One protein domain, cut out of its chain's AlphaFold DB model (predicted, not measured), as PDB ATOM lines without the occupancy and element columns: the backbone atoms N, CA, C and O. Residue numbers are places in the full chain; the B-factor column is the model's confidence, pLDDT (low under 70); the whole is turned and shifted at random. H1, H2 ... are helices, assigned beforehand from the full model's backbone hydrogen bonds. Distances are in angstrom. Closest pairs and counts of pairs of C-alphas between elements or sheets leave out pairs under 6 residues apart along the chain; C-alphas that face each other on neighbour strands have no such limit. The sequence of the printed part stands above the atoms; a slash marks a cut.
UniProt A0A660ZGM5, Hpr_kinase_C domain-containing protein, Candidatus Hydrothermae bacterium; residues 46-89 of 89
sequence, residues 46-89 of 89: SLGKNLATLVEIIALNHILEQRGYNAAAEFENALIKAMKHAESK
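This is residues 46 to 89 of the 89 residues of the protein "Hpr_kinase_C domain-containing protein" of Candidatus Hydrothermae bacterium (UniProt A0A660ZGM5). Two helices, H2 and H1, make an open L, joined at the corner by a tight link, with no packing between the arms. Residues 46 to 50 make a short tail at the far end of H1. The 44 printed residues hold two named helices, H1 then H2, and no named strand; the class is all helix. The whole is extended, with a radius of gyration of the C-alphas of 15.5 A, and flat, spanning 44 by 30 by 10 A.

Find C-alpha 71 at (277.644, 263.153, 261.142); from there H2, residues 71 to 87, runs 24.6 A to C-alpha 87 at (254.314, 269.724, 256.994). Look back to C-alpha 51 at (291.992, 260.622, 246.025), where H1, residues 51 to 66, begins its 22.8 A.

H2 and H1 are apart, but only just: their closest C-alphas are 8.2 A apart. In both helices every O i to N i+4 pair is within hydrogen-bond range.

The two C-alphas farthest apart, those of Ala 52 and Lys 89, are 43.8 A apart. The printed part has no cut. Residues 88 to 89 have pLDDT under 70.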
ATOM      1  N   SER A  46     285.880 256.927 241.311       84.88
ATOM      2  CA  SER A  46     285.590 257.332 239.934       84.88
ATOM      3  C   SER A  46     286.724 258.221 239.429       84.88
ATOM      4  O   SER A  46     287.262 259.022 240.201       84.88
ATOM      5  N   LEU A  47     287.064 258.119 238.142       85.19
ATOM      6  CA  LEU A  47     288.043 259.014 237.522       85.19
ATOM      7  C   LEU A  47     287.605 260.484 237.670       85.19
ATOM      8  O   LEU A  47     286.414 260.791 237.653       85.19
ATOM      9  N   GLY A  48     288.574 261.384 237.846       87.00
ATOM     10  CA  GLY A  48     288.332 262.821 238.042       87.00
ATOM     11  C   GLY A  48     288.088 263.253 239.494       87.00
ATOM     12  O   GLY A  48     287.974 264.448 239.754       87.00
ATOM     13  N   LYS A  49     288.044 262.322 240.457       85.38
ATOM     14  CA  LYS A  49     288.001 262.651 241.893       85.38
ATOM     15  C   LYS A  49     289.405 262.698 242.491       85.38
ATOM     16  O   LYS A  49     290.240 261.847 242.193       85.38
ATOM     17  N   ASN A  50     289.649 263.665 243.377       92.00
ATOM     18  CA  ASN A  50     290.910 263.756 244.110       92.00
ATOM     19  C   ASN A  50     290.957 262.695 245.220       92.00
ATOM     20  O   ASN A  50     290.221 262.776 246.205       92.00
ATOM     21  N   LEU A  51     291.839 261.707 245.061       91.25
ATOM     22  CA  LEU A  51     291.992 260.622 246.025       91.25
ATOM     23  C   LEU A  51     292.558 261.099 247.370       91.25
ATOM     24  O   LEU A  51     292.136 260.593 248.404       91.25
ATOM     25  N   ALA A  52     293.452 262.090 247.375       94.00
ATOM     26  CA  ALA A  52     294.022 262.626 248.611       94.00
ATOM     27  C   ALA A  52     292.935 263.258 249.489       94.00
ATOM     28  O   ALA A  52     292.835 262.937 250.669       94.00
ATOM     29  N   THR A  53     292.052 264.060 248.889       93.81
ATOM     30  CA  THR A  53     290.899 264.646 249.591       93.81
ATOM     31  C   THR A  53     289.947 263.572 250.118       93.81
ATOM     32  O   THR A  53     289.442 263.686 251.231       93.81
ATOM     33  N   LEU A  54     289.705 262.498 249.356       90.12
ATOM     34  CA  LEU A  54     288.879 261.386 249.839       90.12
ATOM     35  C   LEU A  54     289.497 260.721 251.074       90.12
ATOM     36  O   LEU A  54     288.792 260.484 252.054       90.12
ATOM     37  N   VAL A  55     290.801 260.444 251.042       91.69
ATOM     38  CA  VAL A  55     291.522 259.848 252.176       91.69
ATOM     39  C   VAL A  55     291.495 260.774 253.394       91.69
ATOM     40  O   VAL A  55     291.235 260.305 254.501       91.69
ATOM     41  N   GLU A  56     291.689 262.078 253.197       94.69
ATOM     42  CA  GLU A  56     291.608 263.088 254.257       94.69
ATOM     43  C   GLU A  56     290.238 263.082 254.946       94.69
ATOM     44  O   GLU A  56     290.162 262.986 256.170       94.69
ATOM     45  N   ILE A  57     289.150 263.101 254.169       92.62
ATOM     46  CA  ILE A  57     287.782 263.078 254.706       92.62
ATOM     47  C   ILE A  57     287.521 261.785 255.485       92.62
ATOM     48  O   ILE A  57     286.907 261.819 256.552       92.62
ATOM     49  N   ILE A  58     288.002 260.642 254.988       90.81
ATOM     50  CA  ILE A  58     287.854 259.352 255.675       90.81
ATOM     51  C   ILE A  58     288.591 259.367 257.018       90.81
ATOM     52  O   ILE A  58     288.023 258.946 258.030       90.81
ATOM     53  N   ALA A  59     289.826 259.869 257.043       92.38
ATOM     54  CA  ALA A  59     290.620 259.981 258.261       92.38
ATOM     55  C   ALA A  59     289.975 260.945 259.267       92.38
ATOM     56  O   ALA A  59     289.843 260.613 260.448       92.38
ATOM     57  N   LEU A  60     289.504 262.104 258.800       93.50
ATOM     58  CA  LEU A  60     288.812 263.079 259.638       93.50
ATOM     59  C   LEU A  60     287.538 262.486 260.242       93.50
ATOM     60  O   LEU A  60     287.336 262.572 261.451       93.50
ATOM     61  N   ASN A  61     286.709 261.829 259.429       90.62
ATOM     62  CA  ASN A  61     285.500 261.174 259.913       90.62
ATOM     63  C   ASN A  61     285.821 260.078 260.944       90.62
ATOM     64  O   ASN A  61     285.127 259.959 261.948       90.62
ATOM     65  N   HIS A  62     286.906 259.319 260.760       90.81
ATOM     66  CA  HIS A  62     287.341 258.340 261.758       90.81
ATOM     67  C   HIS A  62     287.697 258.984 263.107       90.81
ATOM     68  O   HIS A  62     287.271 258.484 264.149       90.81
ATOM     69  N   ILE A  63     288.420 260.107 263.095       93.75
ATOM     70  CA  ILE A  63     288.761 260.860 264.314       93.75
ATOM     71  C   ILE A  63     287.498 261.430 264.972       93.75
ATOM     72  O   ILE A  63     287.371 261.401 266.196       93.75
ATOM     73  N   LEU A  64     286.557 261.946 264.180       92.50
ATOM     74  CA  LEU A  64     285.286 262.473 264.679       92.50
ATOM     75  C   LEU A  64     284.447 261.386 265.358       92.50
ATOM     76  O   LEU A  64     283.991 261.589 266.482       92.50
ATOM     77  N   GLU A  65     284.326 260.214 264.735       89.19
ATOM     78  CA  GLU A  65     283.639 259.066 265.333       89.19
ATOM     79  C   GLU A  65     284.284 258.653 266.666       89.19
ATOM     80  O   GLU A  65     283.576 258.420 267.643       89.19
ATOM     81  N   GLN A  66     285.621 258.623 266.746       89.88
ATOM     82  CA  GLN A  66     286.340 258.338 267.998       89.88
ATOM     83  C   GLN A  66     286.090 259.389 269.088       89.88
ATOM     84  O   GLN A  66     286.146 259.073 270.274       89.88
ATOM     85  N   ARG A  67     285.795 260.632 268.699       94.19
ATOM     86  CA  ARG A  67     285.408 261.721 269.610       94.19
ATOM     87  C   ARG A  67     283.913 261.721 269.948       94.19
ATOM     88  O   ARG A  67     283.457 262.627 270.638       94.19
ATOM     89  N   GLY A  68     283.154 260.728 269.481       90.06
ATOM     90  CA  GLY A  68     281.720 260.598 269.737       90.06
ATOM     91  C   GLY A  68     280.835 261.426 268.804       90.06
ATOM     92  O   GLY A  68     279.646 261.578 269.071       90.06
ATOM     93  N   TYR A  69     281.386 261.958 267.711       90.50
ATOM     94  CA  TYR A  69     280.632 262.727 266.728       90.50
ATOM     95  C   TYR A  69     280.213 261.844 265.547       90.50
ATOM     96  O   TYR A  69     281.058 261.287 264.846       90.50
ATOM     97  N   ASN A  70     278.902 261.733 265.309       86.81
ATOM     98  CA  ASN A  70     278.335 260.962 264.204       86.81
ATOM     99  C   ASN A  70     277.560 261.881 263.250       86.81
ATOM    100  O   ASN A  70     276.387 262.188 263.475       86.81
ATOM    101  N   ALA A  71     278.215 262.270 262.155       85.12
ATOM    102  CA  ALA A  71     277.644 263.153 261.142       85.12
ATOM    103  C   ALA A  71     276.363 262.588 260.498       85.12
ATOM    104  O   ALA A  71     275.460 263.347 260.160       85.12
ATOM    105  N   ALA A  72     276.258 261.261 260.345       84.81
ATOM    106  CA  ALA A  72     275.075 260.637 259.756       84.81
ATOM    107  C   ALA A  72     273.852 260.777 260.674       84.81
ATOM    108  O   ALA A  72     272.770 261.117 260.202       84.81
ATOM    109  N   ALA A  73     274.040 260.579 261.981       87.06
ATOM    110  CA  ALA A  73     272.981 260.751 262.973       87.06
ATOM    111  C   ALA A  73     272.552 262.222 263.107       87.06
ATOM    112  O   ALA A  73     271.363 262.519 263.220       87.06
ATOM    113  N   GLU A  74     273.500 263.163 263.072       89.19
ATOM    114  CA  GLU A  74     273.162 264.590 263.093       89.19
ATOM    115  C   GLU A  74     272.380 265.003 261.843       89.19
ATOM    116  O   GLU A  74     271.368 265.698 261.945       89.19
ATOM    117  N   PHE A  75     272.795 264.511 260.674       88.44
ATOM    118  CA  PHE A  75     272.087 264.748 259.424       88.44
ATOM    119  C   PHE A  75     270.657 264.192 259.457       88.44
ATOM    120  O   PHE A  75     269.725 264.888 259.061       88.44
ATOM    121  N   GLU A  76     270.463 262.974 259.968       89.81
ATOM    122  CA  GLU A  76     269.138 262.365 260.120       89.81
ATOM    123  C   GLU A  76     268.222 263.206 261.021       89.81
ATOM    124  O   GLU A  76     267.093 263.530 260.641       89.81
ATOM    125  N   ASN A  77     268.725 263.643 262.176       91.06
ATOM    126  CA  ASN A  77     267.975 264.502 263.090       91.06
ATOM    127  C   ASN A  77     267.603 265.846 262.447       91.06
ATOM    128  O   ASN A  77     266.464 266.310 262.577       91.06
ATOM    129  N   ALA A  78     268.546 266.467 261.736       91.25
ATOM    130  CA  ALA A  78     268.311 267.711 261.013       91.25
ATOM    131  C   ALA A  78     267.259 267.533 259.906       91.25
ATOM    132  O   ALA A  78     266.369 268.376 259.761       91.25
ATOM    133  N   LEU A  79     267.313 266.416 259.177       93.25
ATOM    134  CA  LEU A  79     266.365 266.078 258.119       93.25
ATOM    135  C   LEU A  79     264.945 265.903 258.673       93.25
ATOM    136  O   LEU A  79     264.017 266.540 258.176       93.25
ATOM    137  N   ILE A  80     264.774 265.120 259.742       94.62
ATOM    138  CA  ILE A  80     263.469 264.915 260.395       94.62
ATOM    139  C   ILE A  80     262.884 266.250 260.869       94.62
ATOM    140  O   ILE A  80     261.687 266.505 260.712       94.62
ATOM    141  N   LYS A  81     263.719 267.127 261.438       94.38
ATOM    142  CA  LYS A  81     263.287 268.458 261.880       94.38
ATOM    143  C   LYS A  81     262.817 269.323 260.707       94.38
ATOM    144  O   LYS A  81     261.785 269.980 260.824       94.38
ATOM    145  N   ALA A  82     263.540 269.306 259.588       94.00
ATOM    146  CA  ALA A  82     263.164 270.049 258.388       94.00
ATOM    147  C   ALA A  82     261.836 269.549 257.792       94.00
ATOM    148  O   ALA A  82     260.986 270.363 257.436       94.00
ATOM    149  N   MET A  83     261.624 268.228 257.753       94.19
ATOM    150  CA  MET A  83     260.377 267.626 257.258       94.19
ATOM    151  C   MET A  83     259.167 268.032 258.109       94.19
ATOM    152  O   MET A  83     258.168 268.495 257.567       94.19
ATOM    153  N   LYS A  84     259.284 267.978 259.443       92.19
ATOM    154  CA  LYS A  84     258.212 268.412 260.360       92.19
ATOM    155  C   LYS A  84     257.828 269.886 260.189       92.19
ATOM    156  O   LYS A  84     256.667 270.238 260.354       92.19
ATOM    157  N   HIS A  85     258.791 270.754 259.871       88.31
ATOM    158  CA  HIS A  85     258.512 272.163 259.583       88.31
ATOM    159  C   HIS A  85     257.857 272.385 258.218       88.31
ATOM    160  O   HIS A  85     257.081 273.325 258.076       88.31
ATOM    161  N   ALA A  86     258.154 271.543 257.226       85.25
ATOM    162  CA  ALA A  86     257.519 271.615 255.915       85.25
ATOM    163  C   ALA A  86     256.047 271.164 255.951       85.25
ATOM    164  O   ALA A  86     255.247 271.698 255.197       85.25
ATOM    165  N   GLU A  87     255.691 270.225 256.835       76.75
ATOM    166  CA  GLU A  87     254.314 269.724 256.994       76.75
ATOM    167  C   GLU A  87     253.408 270.641 257.836       76.75
ATOM    168  O   GLU A  87     252.189 270.552 257.734       76.75
ATOM    169  N   SER A  88     253.970 271.525 258.672       69.69
ATOM    170  CA  SER A  88     253.184 272.449 259.508       69.69
ATOM    171  C   SER A  88     252.839 273.779 258.815       69.69
ATOM    172  O   SER A  88     252.444 274.730 259.497       69.69
ATOM    173  N   LYS A  89     253.043 273.879 257.500       52.09
ATOM    174  CA  LYS A  89     252.785 275.068 256.681       52.09
ATOM    175  C   LYS A  89     251.857 274.716 255.527       52.09
ATOM    176  O   LYS A  89     250.990 275.564 255.230       52.09
TER     177      LYS A  89